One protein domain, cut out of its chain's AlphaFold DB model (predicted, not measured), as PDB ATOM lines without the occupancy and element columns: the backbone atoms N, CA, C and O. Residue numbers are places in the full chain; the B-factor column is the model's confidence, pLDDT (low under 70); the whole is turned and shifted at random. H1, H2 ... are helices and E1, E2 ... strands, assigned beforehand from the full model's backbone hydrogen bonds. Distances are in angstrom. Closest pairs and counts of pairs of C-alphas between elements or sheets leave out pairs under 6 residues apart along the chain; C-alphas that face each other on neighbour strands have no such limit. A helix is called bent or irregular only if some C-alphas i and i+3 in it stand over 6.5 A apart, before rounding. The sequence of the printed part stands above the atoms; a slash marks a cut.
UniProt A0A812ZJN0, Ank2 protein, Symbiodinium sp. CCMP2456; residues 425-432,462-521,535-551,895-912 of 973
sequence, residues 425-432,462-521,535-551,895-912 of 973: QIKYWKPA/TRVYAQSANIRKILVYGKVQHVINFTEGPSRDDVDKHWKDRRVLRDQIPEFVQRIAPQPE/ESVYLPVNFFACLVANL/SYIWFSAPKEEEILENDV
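AT A GLANCE: This is residues 425 to 432, 462 to 521, 535 to 551 and 895 to 912 of the 973 residues of the protein "Ank2 protein" of Symbiodinium sp. CCMP2456 (UniProt A0A812ZJN0). A five-stranded sheet, strongly twisted and curled like part of a barrel, folds back on itself and wraps round one helix, H2; a small two-stranded sheet, E1 and E2, and helix H1 lie toward one end of the length. At the other end are the hairpin of E3 and E4 and the last helix, H3. The printed part has 103 residues, with three named helices and seven named strands in the order E1 E2 E3 E4 E5 H1 H2 E6 E7 H3; the class is mixed, helices and strands. The larger sheet runs E4, E3, E6, E7, E5, and both sheets are antiparallel. The whole is only just compact, close to loose, with a radius of gyration of the C-alphas of 15.0 A and spans of 48 by 33 by 21 A.

HOW THE PARTS SIT: Start at E1, residues 426 to 429, and set it beside E2, residues 463 to 466: they are antiparallel neighbours at 146 degrees, with N 466 and O 426 3.3 A apart, within hydrogen-bond range. E2 runs on into E3, residues 468 to 476, across one residue at 11 degrees. E3 and E4, residues 479 to 483, form a hairpin, where N 476 and O 479 are 2.8 A apart. E4 runs on into E5, residues 485 to 489, at 16 degrees. H1, residues 492 to 501, only grazes the five-stranded sheet with its residues 492 to 495; its closest C-alphas to E1 are those of Trp 499 and Tyr 428, 5.7 A apart. H2, residues 508 to 516, is on that sheet, which curls round it; its C-alpha 516 is 5.5 A from C-alpha 485 of E5, the closest pair. H1 and H2 are only just apart, their closest C-alphas 8.2 A from each other. E6, residues 536 to 546, bends by 81 degrees at residue 539; its pairing is staggered, with E3 over residues 536 to 540 and with E7, residues 896 to 902, over residues 541 to 545. Look for N 471 and O 537 at 2.8 A, and N 544 and O 899 at 2.8 A. E7 and E5 are antiparallel at 156 degrees, with N 489 and O 896 2.8 A apart. This is a folded sheet, one sheet bent back into two leaves that face each other: E4 and E3 face E7 and E5, with E6 as the hinge. H3, residues 904 to 910, is on the sheet at a height over the sheet of 7.7 A, over none of its strands, and near E6. Every O i to N i+4 pair is within hydrogen-bond range in H1 and H2; in H3 it is 1 of 3, beside 2 of 4 O i to N i+3 pairs.

IN THESE COORDINATES: Find C-alpha 426 at (159.429, 127.799, 238.231), where E1 begins; E1 and E2 each measure 10.3 A from first to last C-alpha. E3 runs 23.6 A to C-alpha 476; E4 follows with 12.9 A and E5 with 12.8 A. H1 takes 14.1 A and H2 12.3 A. Find C-alpha 536 at (143.344, 139.677, 246.371); from there E6 runs 25.6 A to C-alpha 546. E7 covers 20.3 A, and H3 covers 10.4 A, ending at C-alpha 910, (151.709, 149.406, 247.157).

THE WHOLE: The C-alphas farthest apart, those of Tyr 477 and Asp 501, are 49.3 A from each other. Three cuts interrupt the printed part: C-alphas 432 and 462 are 8.7 A apart, 521 and 535 13.1 A, and 551 and 895 8.6 A. Of the links that are printed whole, H1 to H2 is short and the others are tight. Mean pLDDT of the printed part is 73.8; 33 residues are under 70, among them 462 to 466, 502 to 508 and 905 to 912.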
ATOM      1  N   GLN A 425     161.893 131.844 239.402       77.75
ATOM      2  CA  GLN A 425     160.962 131.295 238.416       77.75
ATOM      3  C   GLN A 425     160.870 129.777 238.542       77.75
ATOM      4  O   GLN A 425     161.893 129.101 238.663       77.75
ATOM      5  N   ILE A 426     159.660 129.240 238.393       76.31
ATOM      6  CA  ILE A 426     159.429 127.799 238.231       76.31
ATOM      7  C   ILE A 426     159.209 127.501 236.746       76.31
ATOM      8  O   ILE A 426     158.375 128.135 236.090       76.31
ATOM      9  N   LYS A 427     159.964 126.532 236.214       76.62
ATOM     10  CA  LYS A 427     159.919 126.114 234.806       76.62
ATOM     11  C   LYS A 427     159.203 124.775 234.685       76.62
ATOM     12  O   LYS A 427     159.595 123.809 235.335       76.62
ATOM     13  N   TYR A 428     158.173 124.699 233.848       73.62
ATOM     14  CA  TYR A 428     157.419 123.461 233.647       73.62
ATOM     15  C   TYR A 428     156.735 123.406 232.275       73.62
ATOM     16  O   TYR A 428     156.605 124.409 231.571       73.62
ATOM     17  N   TRP A 429     156.302 122.200 231.905       68.56
ATOM     18  CA  TRP A 429     155.558 121.913 230.679       68.56
ATOM     19  C   TRP A 429     154.053 121.835 230.984       68.56
ATOM     20  O   TRP A 429     153.662 121.196 231.961       68.56
ATOM     21  N   LYS A 430     153.201 122.465 230.161       63.12
ATOM     22  CA  LYS A 430     151.733 122.431 230.309       63.12
ATOM     23  C   LYS A 430     151.093 121.621 229.165       63.12
ATOM     24  O   LYS A 430     151.367 121.935 228.008       63.12
ATOM     25  N   PRO A 431     150.232 120.622 229.442       55.12
ATOM     26  CA  PRO A 431     149.515 119.897 228.393       55.12
ATOM     27  C   PRO A 431     148.434 120.778 227.744       55.12
ATOM     28  O   PRO A 431     147.730 121.525 228.429       55.12
ATOM     29  N   ALA A 432     148.286 120.687 226.420       51.47
ATOM     30  CA  ALA A 432     147.217 121.362 225.688       51.47
ATOM     31  C   ALA A 432     145.863 120.703 226.016       51.47
ATOM     32  O   ALA A 432     145.668 119.519 225.746       51.47
ATOM     33  N   THR A 462     154.466 124.737 224.155       52.06
ATOM     34  CA  THR A 462     154.511 126.050 224.799       52.06
ATOM     35  C   THR A 462     155.215 125.993 226.156       52.06
ATOM     36  O   THR A 462     154.727 125.428 227.133       52.06
ATOM     37  N   ARG A 463     156.401 126.606 226.207       54.47
ATOM     38  CA  ARG A 463     157.208 126.833 227.415       54.47
ATOM     39  C   ARG A 463     156.521 127.881 228.295       54.47
ATOM     40  O   ARG A 463     156.227 128.965 227.798       54.47
ATOM     41  N   VAL A 464     156.305 127.594 229.581       57.62
ATOM     42  CA  VAL A 464     155.632 128.517 230.517       57.62
ATOM     43  C   VAL A 464     156.520 128.792 231.733       57.62
ATOM     44  O   VAL A 464     157.113 127.871 232.297       57.62
ATOM     45  N   TYR A 465     156.593 130.062 232.137       61.44
ATOM     46  CA  TYR A 465     157.278 130.519 233.348       61.44
ATOM     47  C   TYR A 465     156.247 131.107 234.309       61.44
ATOM     48  O   TYR A 465     155.516 132.022 233.933       61.44
ATOM     49  N   ALA A 466     156.196 130.616 235.547       64.31
ATOM     50  CA  ALA A 466     155.410 131.261 236.595       64.31
ATOM     51  C   ALA A 466     156.254 132.359 237.257       64.31
ATOM     52  O   ALA A 466     157.346 132.072 237.746       64.31
ATOM     53  N   GLN A 467     155.763 133.601 237.242       70.50
ATOM     54  CA  GLN A 467     156.435 134.763 237.854       70.50
ATOM     55  C   GLN A 467     155.517 135.603 238.743       70.50
ATOM     56  O   GLN A 467     156.013 136.372 239.559       70.50
ATOM     57  N   SER A 468     154.200 135.445 238.609       74.50
ATOM     58  CA  SER A 468     153.206 136.238 239.332       74.50
ATOM     59  C   SER A 468     152.082 135.359 239.851       74.50
ATOM     60  O   SER A 468     151.691 134.372 239.223       74.50
ATOM     61  N   ALA A 469     151.566 135.720 241.017       76.25
ATOM     62  CA  ALA A 469     150.537 134.975 241.711       76.25
ATOM     63  C   ALA A 469     149.504 135.926 242.304       76.25
ATOM     64  O   ALA A 469     149.809 137.054 242.697       76.25
ATOM     65  N   ASN A 470     148.272 135.443 242.406       81.06
ATOM     66  CA  ASN A 470     147.255 136.114 243.183       81.06
ATOM     67  C   ASN A 470     147.552 135.918 244.679       81.06
ATOM     68  O   ASN A 470     147.605 134.790 245.176       81.06
ATOM     69  N   ILE A 471     147.769 137.020 245.389       81.56
ATOM     70  CA  ILE A 471     148.089 137.049 246.813       81.56
ATOM     71  C   ILE A 471     146.956 137.737 247.563       81.56
ATOM     72  O   ILE A 471     146.482 138.810 247.186       81.56
ATOM     73  N   ARG A 472     146.526 137.132 248.672       79.19
ATOM     74  CA  ARG A 472     145.521 137.740 249.544       79.19
ATOM     75  C   ARG A 472     146.129 138.912 250.317       79.19
ATOM     76  O   ARG A 472     147.175 138.759 250.954       79.19
ATOM     77  N   LYS A 473     145.436 140.052 250.305       75.56
ATOM     78  CA  LYS A 473     145.757 141.229 251.119       75.56
ATOM     79  C   LYS A 473     144.884 141.251 252.376       75.56
ATOM     80  O   LYS A 473     143.707 140.894 252.329       75.56
ATOM     81  N   ILE A 474     145.478 141.642 253.499       70.38
ATOM     82  CA  ILE A 474     144.793 141.884 254.774       70.38
ATOM     83  C   ILE A 474     145.201 143.273 255.266       70.38
ATOM     84  O   ILE A 474     146.390 143.577 255.289       70.38
ATOM     85  N   LEU A 475     144.242 144.118 255.646       66.75
ATOM     86  CA  LEU A 475     144.519 145.466 256.148       66.75
ATOM     87  C   LEU A 475     144.587 145.463 257.681       66.75
ATOM     88  O   LEU A 475     143.643 145.064 258.353       66.75
ATOM     89  N   VAL A 476     145.692 145.960 258.231       61.97
ATOM     90  CA  VAL A 476     146.025 145.905 259.660       61.97
ATOM     91  C   VAL A 476     146.370 147.303 260.148       61.97
ATOM     92  O   VAL A 476     147.473 147.779 259.897       61.97
ATOM     93  N   TYR A 477     145.441 147.993 260.818       60.62
ATOM     94  CA  TYR A 477     145.670 149.362 261.323       60.62
ATOM     95  C   TYR A 477     146.331 150.301 260.285       60.62
ATOM     96  O   TYR A 477     147.244 151.059 260.600       60.62
ATOM     97  N   GLY A 478     145.904 150.211 259.018       57.97
ATOM     98  CA  GLY A 478     146.441 151.022 257.918       57.97
ATOM     99  C   GLY A 478     147.690 150.472 257.212       57.97
ATOM    100  O   GLY A 478     148.130 151.094 256.251       57.97
ATOM    101  N   LYS A 479     148.238 149.319 257.624       63.34
ATOM    102  CA  LYS A 479     149.302 148.589 256.906       63.34
ATOM    103  C   LYS A 479     148.743 147.384 256.162       63.34
ATOM    104  O   LYS A 479     147.899 146.673 256.706       63.34
ATOM    105  N   VAL A 480     149.212 147.124 254.945       68.88
ATOM    106  CA  VAL A 480     148.786 145.951 254.177       68.88
ATOM    107  C   VAL A 480     149.713 144.781 254.499       68.88
ATOM    108  O   VAL A 480     150.925 144.861 254.353       68.88
ATOM    109  N   GLN A 481     149.142 143.664 254.939       72.94
ATOM    110  CA  GLN A 481     149.858 142.408 255.115       72.94
ATOM    111  C   GLN A 481     149.520 141.461 253.960       72.94
ATOM    112  O   GLN A 481     148.355 141.128 253.718       72.94
ATOM    113  N   HIS A 482     150.550 140.995 253.259       78.75
ATOM    114  CA  HIS A 482     150.437 139.960 252.232       78.75
ATOM    115  C   HIS A 482     150.553 138.566 252.850       78.75
ATOM    116  O   HIS A 482     151.524 138.272 253.557       78.75
ATOM    117  N   VAL A 483     149.559 137.716 252.579       81.50
ATOM    118  CA  VAL A 483     149.543 136.310 253.003       81.50
ATOM    119  C   VAL A 483     150.244 135.464 251.949       81.50
ATOM    120  O   VAL A 483     149.869 135.508 250.780       81.50
ATOM    121  N   ILE A 484     151.232 134.677 252.360       87.88
ATOM    122  CA  ILE A 484     151.974 133.797 251.451       87.88
ATOM    123  C   ILE A 484     151.104 132.636 250.945       87.88
ATOM    124  O   ILE A 484     150.251 132.118 251.673       87.88
ATOM    125  N   ASN A 485     151.355 132.186 249.713       88.94
ATOM    126  CA  ASN A 485     150.794 130.932 249.207       88.94
ATOM    127  C   ASN A 485     151.795 129.805 249.473       88.94
ATOM    128  O   ASN A 485     152.996 130.009 249.335       88.94
ATOM    129  N   PHE A 486     151.329 128.614 249.837       90.69
ATOM    130  CA  PHE A 486     152.202 127.475 250.124       90.69
ATOM    131  C   PHE A 486     151.550 126.157 249.710       90.69
ATOM    132  O   PHE A 486     150.325 126.045 249.654       90.69
ATOM    133  N   THR A 487     152.370 125.149 249.425       88.12
ATOM    134  CA  THR A 487     151.931 123.795 249.072       88.12
ATOM    135  C   THR A 487     153.036 122.779 249.364       88.12
ATOM    136  O   THR A 487     154.215 123.122 249.424       88.12
ATOM    137  N   GLU A 488     152.655 121.517 249.523       87.31
ATOM    138  CA  GLU A 488     153.586 120.391 249.419       87.31
ATOM    139  C   GLU A 488     153.877 120.093 247.939       87.31
ATOM    140  O   GLU A 488     153.011 120.294 247.079       87.31
ATOM    141  N   GLY A 489     155.100 119.664 247.635       83.19
ATOM    142  CA  GLY A 489     155.558 119.424 246.272       83.19
ATOM    143  C   GLY A 489     156.801 118.531 246.173       83.19
ATOM    144  O   GLY A 489     157.346 118.101 247.195       83.19
ATOM    145  N   PRO A 490     157.236 118.236 244.934       82.56
ATOM    146  CA  PRO A 490     158.426 117.431 244.660       82.56
ATOM    147  C   PRO A 490     159.721 118.168 245.040       82.56
ATOM    148  O   PRO A 490     159.704 119.370 245.331       82.56
ATOM    149  N   SER A 491     160.853 117.456 245.020       83.62
ATOM    150  CA  SER A 491     162.163 118.086 245.222       83.62
ATOM    151  C   SER A 491     162.445 119.099 244.115       83.62
ATOM    152  O   SER A 491     162.024 118.926 242.970       83.62
ATOM    153  N   ARG A 492     163.230 120.132 244.427       83.00
ATOM    154  CA  ARG A 492     163.754 121.067 243.422       83.00
ATOM    155  C   ARG A 492     164.452 120.331 242.281       83.00
ATOM    156  O   ARG A 492     164.188 120.627 241.119       83.00
ATOM    157  N   ASP A 493     165.300 119.361 242.611       81.50
ATOM    158  CA  ASP A 493     166.044 118.599 241.608       81.50
ATOM    159  C   ASP A 493     165.104 117.824 240.683       81.50
ATOM    160  O   ASP A 493     165.406 117.643 239.505       81.50
ATOM    161  N   ASP A 494     163.944 117.404 241.188       79.00
ATOM    162  CA  ASP A 494     162.931 116.713 240.397       79.00
ATOM    163  C   ASP A 494     162.184 117.680 239.469       79.00
ATOM    164  O   ASP A 494     161.914 117.327 238.321       79.00
ATOM    165  N   VAL A 495     161.916 118.917 239.907       78.00
ATOM    166  CA  VAL A 495     161.371 119.988 239.046       78.00
ATOM    167  C   VAL A 495     162.368 120.359 237.941       78.00
ATOM    168  O   VAL A 495     161.992 120.487 236.773       78.00
ATOM    169  N   ASP A 496     163.655 120.465 238.274       79.81
ATOM    170  CA  ASP A 496     164.712 120.770 237.305       79.81
ATOM    171  C   ASP A 496     164.942 119.608 236.321       79.81
ATOM    172  O   ASP A 496     165.112 119.838 235.118       79.81
ATOM    173  N   LYS A 497     164.901 118.352 236.791       78.88
ATOM    174  CA  LYS A 497     164.926 117.154 235.932       78.88
ATOM    175  C   LYS A 497     163.704 117.098 235.023       78.88
ATOM    176  O   LYS A 497     163.865 116.871 233.829       78.88
ATOM    177  N   HIS A 498     162.507 117.376 235.542       74.19
ATOM    178  CA  HIS A 498     161.276 117.438 234.751       74.19
ATOM    179  C   HIS A 498     161.410 118.402 233.568       74.19
ATOM    180  O   HIS A 498     161.066 118.075 232.430       74.19
ATOM    181  N   TRP A 499     161.960 119.589 233.826       74.75
ATOM    182  CA  TRP A 499     162.210 120.573 232.784       74.75
ATOM    183  C   TRP A 499     163.199 120.065 231.723       74.75
ATOM    184  O   TRP A 499     162.927 120.205 230.526       74.75
ATOM    185  N   LYS A 500     164.319 119.460 232.149       79.69
ATOM    186  CA  LYS A 500     165.381 118.943 231.264       79.69
ATOM    187  C   LYS A 500     164.930 117.750 230.423       79.69
ATOM    188  O   LYS A 500     165.172 117.733 229.218       79.69
ATOM    189  N   ASP A 501     164.253 116.790 231.039       71.12
ATOM    190  CA  ASP A 501     163.941 115.501 230.421       71.12
ATOM    191  C   ASP A 501     162.702 115.555 229.517       71.12
ATOM    192  O   ASP A 501     162.448 114.602 228.779       71.12
ATOM    193  N   ARG A 502     161.914 116.645 229.568       65.44
ATOM    194  CA  ARG A 502     160.608 116.804 228.884       65.44
ATOM    195  C   ARG A 502     159.624 115.658 229.136       65.44
ATOM    196  O   ARG A 502     158.645 115.497 228.410       65.44
ATOM    197  N   ARG A 503     159.888 114.827 230.139       57.59
ATOM    198  CA  ARG A 503     159.002 113.736 230.523       57.59
ATOM    199  C   ARG A 503     157.897 114.345 231.349       57.59
ATOM    200  O   ARG A 503     158.196 115.052 232.297       57.59
ATOM    201  N   VAL A 504     156.651 114.032 231.019       52.47
ATOM    202  CA  VAL A 504     155.505 114.311 231.882       52.47
ATOM    203  C   VAL A 504     155.696 113.478 233.151       52.47
ATOM    204  O   VAL A 504     155.267 112.327 233.228       52.47
ATOM    205  N   LEU A 505     156.396 114.013 234.154       48.47
ATOM    206  CA  LEU A 505     156.112 113.588 235.519       48.47
ATOM    207  C   LEU A 505     154.638 113.930 235.700       48.47
ATOM    208  O   LEU A 505     154.273 115.080 235.467       48.47
ATOM    209  N   ARG A 506     153.845 112.877 235.953       50.47
ATOM    210  CA  ARG A 506     152.406 112.801 236.277       50.47
ATOM    211  C   ARG A 506     151.718 114.157 236.431       50.47
ATOM    212  O   ARG A 506     152.275 115.018 237.093       50.47
ATOM    213  N   ASP A 507     150.467 114.257 235.980       56.50
ATOM    214  CA  ASP A 507     149.479 115.366 236.053       56.50
ATOM    215  C   ASP A 507     149.505 116.341 237.273       56.50
ATOM    216  O   ASP A 507     148.848 117.376 237.266       56.50
ATOM    217  N   GLN A 508     150.292 116.046 238.303       65.06
ATOM    218  CA  GLN A 508     150.557 116.746 239.552       65.06
ATOM    219  C   GLN A 508     151.371 118.054 239.434       65.06
ATOM    220  O   GLN A 508     151.104 118.968 240.209       65.06
ATOM    221  N   ILE A 509     152.349 118.207 238.519       71.44
ATOM    222  CA  ILE A 509     153.182 119.443 238.474       71.44
ATOM    223  C   ILE A 509     152.367 120.690 238.082       71.44
ATOM    224  O   ILE A 509     152.487 121.708 238.765       71.44
ATOM    225  N   PRO A 510     151.515 120.664 237.038       70.75
ATOM    226  CA  PRO A 510     150.653 121.803 236.721       70.75
ATOM    227  C   PRO A 510     149.698 122.165 237.866       70.75
ATOM    228  O   PRO A 510     149.491 123.348 238.134       70.75
ATOM    229  N   GLU A 511     149.158 121.164 238.566       75.88
ATOM    230  CA  GLU A 511     148.293 121.366 239.733       75.88
ATOM    231  C   GLU A 511     149.065 121.996 240.905       75.88
ATOM    232  O   GLU A 511     148.594 122.948 241.528       75.88
ATOM    233  N   PHE A 512     150.288 121.528 241.159       82.69
ATOM    234  CA  PHE A 512     151.217 122.114 242.124       82.69
ATOM    235  C   PHE A 512     151.507 123.590 241.809       82.69
ATOM    236  O   PHE A 512     151.369 124.441 242.691       82.69
ATOM    237  N   VAL A 513     151.825 123.920 240.549       78.62
ATOM    238  CA  VAL A 513     152.084 125.310 240.133       78.62
ATOM    239  C   VAL A 513     150.833 126.178 240.297       78.62
ATOM    240  O   VAL A 513     150.929 127.316 240.751       78.62
ATOM    241  N   GLN A 514     149.647 125.650 239.994       78.56
ATOM    242  CA  GLN A 514     148.393 126.380 240.178       78.56
ATOM    243  C   GLN A 514     148.096 126.681 241.655       78.56
ATOM    244  O   GLN A 514     147.541 127.735 241.959       78.56
ATOM    245  N   ARG A 515     148.475 125.790 242.579       82.62
ATOM    246  CA  ARG A 515     148.303 126.006 244.025       82.62
ATOM    247  C   ARG A 515     149.287 127.033 244.589       82.62
ATOM    248  O   ARG A 515     148.894 127.839 245.426       82.62
ATOM    249  N   ILE A 516     150.544 127.019 244.142       84.81
ATOM    250  CA  ILE A 516     151.577 127.947 244.634       84.81
ATOM    251  C   ILE A 516     151.525 129.325 243.956       84.81
ATOM    252  O   ILE A 516     151.847 130.332 244.587       84.81
ATOM    253  N   ALA A 517     151.103 129.383 242.691       81.88
ATOM    254  CA  ALA A 517     150.956 130.602 241.899       81.88
ATOM    255  C   ALA A 517     149.565 130.677 241.241       81.88
ATOM    256  O   ALA A 517     149.445 130.577 240.011       81.88
ATOM    257  N   PRO A 518     148.497 130.857 242.040       80.06
ATOM    258  CA  PRO A 518     147.140 130.947 241.517       80.06
ATOM    259  C   PRO A 518     147.008 132.127 240.554       80.06
ATOM    260  O   PRO A 518     147.459 133.239 240.834       80.06
ATOM    261  N   GLN A 519     146.378 131.877 239.411       75.00
ATOM    262  CA  GLN A 519     146.097 132.895 238.401       75.00
ATOM    263  C   GLN A 519     144.753 133.580 238.687       75.00
ATOM    264  O   GLN A 519     143.887 132.966 239.314       75.00
ATOM    265  N   PRO A 520     144.554 134.842 238.260       67.25
ATOM    266  CA  PRO A 520     143.290 135.539 238.465       67.25
ATOM    267  C   PRO A 520     142.148 134.794 237.758       67.25
ATOM    268  O   PRO A 520     142.207 134.534 236.555       67.25
ATOM    269  N   GLU A 521     141.104 134.444 238.510       60.78
ATOM    270  CA  GLU A 521     139.881 133.870 237.947       60.78
ATOM    271  C   GLU A 521     139.094 134.955 237.194       60.78
ATOM    272  O   GLU A 521     139.077 136.121 237.594       60.78
ATOM    273  N   GLU A 535     139.977 141.021 249.499       66.06
ATOM    274  CA  GLU A 535     140.787 141.619 248.443       66.06
ATOM    275  C   GLU A 535     142.007 140.736 248.152       66.06
ATOM    276  O   GLU A 535     142.751 140.312 249.045       66.06
ATOM    277  N   SER A 536     142.198 140.423 246.877       70.94
ATOM    278  CA  SER A 536     143.344 139.677 246.371       70.94
ATOM    279  C   SER A 536     143.985 140.482 245.254       70.94
ATOM    280  O   SER A 536     143.270 141.083 244.452       70.94
ATOM    281  N   VAL A 537     145.309 140.508 245.202       72.31
ATOM    282  CA  VAL A 537     146.051 141.288 244.215       72.31
ATOM    283  C   VAL A 537     147.066 140.411 243.529       72.31
ATOM    284  O   VAL A 537     147.720 139.575 244.148       72.31
ATOM    285  N   TYR A 538     147.185 140.632 242.231       77.62
ATOM    286  CA  TYR A 538     148.134 139.944 241.390       77.62
ATOM    287  C   TYR A 538     149.487 140.655 241.458       77.62
ATOM    288  O   TYR A 538     149.593 141.804 241.038       77.62
ATOM    289  N   LEU A 539     150.488 139.984 242.026       75.88
ATOM    290  CA  LEU A 539     151.840 140.514 242.219       75.88
ATOM    291  C   LEU A 539     152.875 139.498 241.712       75.88
ATOM    292  O   LEU A 539     152.617 138.290 241.757       75.88
ATOM    293  N   PRO A 540     154.045 139.941 241.231       79.75
ATOM    294  CA  PRO A 540     155.183 139.071 241.012       79.75
ATOM    295  C   PRO A 540     155.716 138.526 242.336       79.75
ATOM    296  O   PRO A 540     155.760 139.205 243.365       79.75
ATOM    297  N   VAL A 541     156.112 137.260 242.297       84.38
ATOM    298  CA  VAL A 541     156.477 136.482 243.478       84.38
ATOM    299  C   VAL A 541     157.808 135.774 243.292       84.38
ATOM    300  O   VAL A 541     158.143 135.341 242.190       84.38
ATOM    301  N   ASN A 542     158.529 135.613 244.396       88.00
ATOM    302  CA  ASN A 542     159.659 134.701 244.503       88.00
ATOM    303  C   ASN A 542     159.171 133.377 245.098       88.00
ATOM    304  O   ASN A 542     158.287 133.355 245.962       88.00
ATOM    305  N   PHE A 543     159.731 132.272 244.618       88.44
ATOM    306  CA  PHE A 543     159.388 130.923 245.051       88.44
ATOM    307  C   PHE A 543     160.488 130.366 245.936       88.44
ATOM    308  O   PHE A 543     161.660 130.409 245.578       88.44
ATOM    309  N   PHE A 544     160.110 129.775 247.056       90.75
ATOM    310  CA  PHE A 544     161.040 129.216 248.022       90.75
ATOM    311  C   PHE A 544     160.790 127.721 248.155       90.75
ATOM    312  O   PHE A 544     159.651 127.299 248.373       90.75
ATOM    313  N   ALA A 545     161.854 126.933 248.030       89.94
ATOM    314  CA  ALA A 545     161.826 125.481 248.165       89.94
ATOM    315  C   ALA A 545     162.609 125.056 249.406       89.94
ATOM    316  O   ALA A 545     163.778 125.415 249.554       89.94
ATOM    317  N   CYS A 546     161.989 124.270 250.284       91.00
ATOM    318  CA  CYS A 546     162.706 123.641 251.389       91.00
ATOM    319  C   CYS A 546     163.661 122.570 250.851       91.00
ATOM    320  O   CYS A 546     163.254 121.730 250.050       91.00
ATOM    321  N   LEU A 547     164.915 122.586 251.302       87.19
ATOM    322  CA  LEU A 547     165.938 121.612 250.903       87.19
ATOM    323  C   LEU A 547     165.861 120.307 251.708       87.19
ATOM    324  O   LEU A 547     166.309 119.264 251.241       87.19
ATOM    325  N   VAL A 548     165.281 120.361 252.908       85.94
ATOM    326  CA  VAL A 548     165.162 119.216 253.820       85.94
ATOM    327  C   VAL A 548     163.806 118.537 253.623       85.94
ATOM    328  O   VAL A 548     162.758 119.189 253.682       85.94
ATOM    329  N   ALA A 549     163.816 117.225 253.390       84.25
ATOM    330  CA  ALA A 549     162.604 116.436 253.181       84.25
ATOM    331  C   ALA A 549     161.757 116.345 254.461       84.25
ATOM    332  O   ALA A 549     162.296 116.208 255.555       84.25
ATOM    333  N   ASN A 550     160.427 116.400 254.324       84.81
ATOM    334  CA  ASN A 550     159.442 116.198 255.399       84.81
ATOM    335  C   ASN A 550     159.596 117.103 256.643       84.81
ATOM    336  O   ASN A 550     158.909 116.896 257.642       84.81
ATOM    337  N   LEU A 551     160.390 118.178 256.567       86.12
ATOM    338  CA  LEU A 551     160.636 119.095 257.687       86.12
ATOM    339  C   LEU A 551     159.344 119.654 258.306       86.12
ATOM    340  O   LEU A 551     159.215 119.781 259.519       86.12
ATOM    341  N   SER A 895     158.377 114.471 250.747       79.31
ATOM    342  CA  SER A 895     157.625 115.669 250.362       79.31
ATOM    343  C   SER A 895     158.338 116.936 250.836       79.31
ATOM    344  O   SER A 895     158.849 117.000 251.959       79.31
ATOM    345  N   TYR A 896     158.375 117.960 249.987       87.75
ATOM    346  CA  TYR A 896     159.034 119.231 250.278       87.75
ATOM    347  C   TYR A 896     157.996 120.344 250.365       87.75
ATOM    348  O   TYR A 896     157.030 120.369 249.601       87.75
ATOM    349  N   ILE A 897     158.185 121.271 251.304       90.31
ATOM    350  CA  ILE A 897     157.327 122.452 251.407       90.31
ATOM    351  C   ILE A 897     157.836 123.535 250.456       90.31
ATOM    352  O   ILE A 897     159.027 123.854 250.436       90.31
ATOM    353  N   TRP A 898     156.913 124.101 249.687       90.75
ATOM    354  CA  TRP A 898     157.154 125.233 248.810       90.75
ATOM    355  C   TRP A 898     156.229 126.387 249.178       90.75
ATOM    356  O   TRP A 898     155.064 126.169 249.523       90.75
ATOM    357  N   PHE A 899     156.719 127.616 249.067       92.19
ATOM    358  CA  PHE A 899     155.880 128.801 249.214       92.19
ATOM    359  C   PHE A 899     156.245 129.893 248.211       92.19
ATOM    360  O   PHE A 899     157.357 129.921 247.687       92.19
ATOM    361  N   SER A 900     155.294 130.777 247.924       89.44
ATOM    362  CA  SER A 900     155.515 131.988 247.141       89.44
ATOM    363  C   SER A 900     155.245 133.226 247.988       89.44
ATOM    364  O   SER A 900     154.266 133.296 248.742       89.44
ATOM    365  N   ALA A 901     156.146 134.198 247.881       87.62
ATOM    366  CA  ALA A 901     156.065 135.474 248.578       87.62
ATOM    367  C   ALA A 901     156.242 136.630 247.579       87.62
ATOM    368  O   ALA A 901     156.996 136.481 246.616       87.62
ATOM    369  N   PRO A 902     155.549 137.767 247.773       84.44
ATOM    370  CA  PRO A 902     155.720 138.938 246.916       84.44
ATOM    371  C   PRO A 902     157.143 139.491 247.026       84.44
ATOM    372  O   PRO A 902     157.748 139.439 248.098       84.44
ATOM    373  N   LYS A 903     157.661 140.042 245.925       80.69
ATOM    374  CA  LYS A 903     158.962 140.725 245.913       80.69
ATOM    375  C   LYS A 903     158.924 141.975 246.794       80.69
ATOM    376  O   LYS A 903     158.015 142.788 246.648       80.69
ATOM    377  N   GLU A 904     159.914 142.139 247.674       71.50
ATOM    378  CA  GLU A 904     159.945 143.233 248.664       71.50
ATOM    379  C   GLU A 904     159.906 144.635 248.031       71.50
ATOM    380  O   GLU A 904     159.244 145.525 248.563       71.50
ATOM    381  N   GLU A 905     160.542 144.816 246.870       62.94
ATOM    382  CA  GLU A 905     160.593 146.088 246.129       62.94
ATOM    383  C   GLU A 905     159.196 146.619 245.760       62.94
ATOM    384  O   GLU A 905     158.944 147.819 245.830       62.94
ATOM    385  N   GLU A 906     158.250 145.729 245.451       59.59
ATOM    386  CA  GLU A 906     156.899 146.106 245.013       59.59
ATOM    387  C   GLU A 906     155.898 146.264 246.165       59.59
ATOM    388  O   GLU A 906     154.809 146.823 245.989       59.59
ATOM    389  N   ILE A 907     156.254 145.796 247.365       60.75
ATOM    390  CA  ILE A 907     155.467 146.028 248.583       60.75
ATOM    391  C   ILE A 907     155.529 147.519 248.944       60.75
ATOM    392  O   ILE A 907     154.500 148.121 249.239       60.75
ATOM    393  N   LEU A 908     156.712 148.136 248.825       55.16
ATOM    394  CA  LEU A 908     156.937 149.559 249.111       55.16
ATOM    395  C   LEU A 908     156.111 150.502 248.221       55.16
ATOM    396  O   LEU A 908     155.636 151.527 248.708       55.16
ATOM    397  N   GLU A 909     155.895 150.155 246.950       49.19
ATOM    398  CA  GLU A 909     155.065 150.956 246.037       49.19
ATOM    399  C   GLU A 909     153.561 150.845 246.346       49.19
ATOM    400  O   GLU A 909     152.806 151.798 246.138       49.19
ATOM    401  N   ASN A 910     153.118 149.702 246.882       50.41
ATOM    402  CA  ASN A 910     151.709 149.406 247.157       50.41
ATOM    403  C   ASN A 910     151.256 149.730 248.598       50.41
ATOM    404  O   ASN A 910     150.050 149.845 248.831       50.41
ATOM    405  N   ASP A 911     152.185 149.862 249.552       46.06
ATOM    406  CA  ASP A 911     151.919 150.117 250.980       46.06
ATOM    407  C   ASP A 911     151.671 151.592 251.324       46.06
ATOM    408  O   ASP A 911     151.210 151.912 252.426       46.06
ATOM    409  N   VAL A 912     151.926 152.517 250.396       44.03
ATOM    410  CA  VAL A 912     151.481 153.902 250.561       44.03
ATOM    411  C   VAL A 912     149.967 153.907 250.398       44.03
ATOM    412  O   VAL A 912     149.457 153.799 249.282       44.03
TER     413      VAL A 912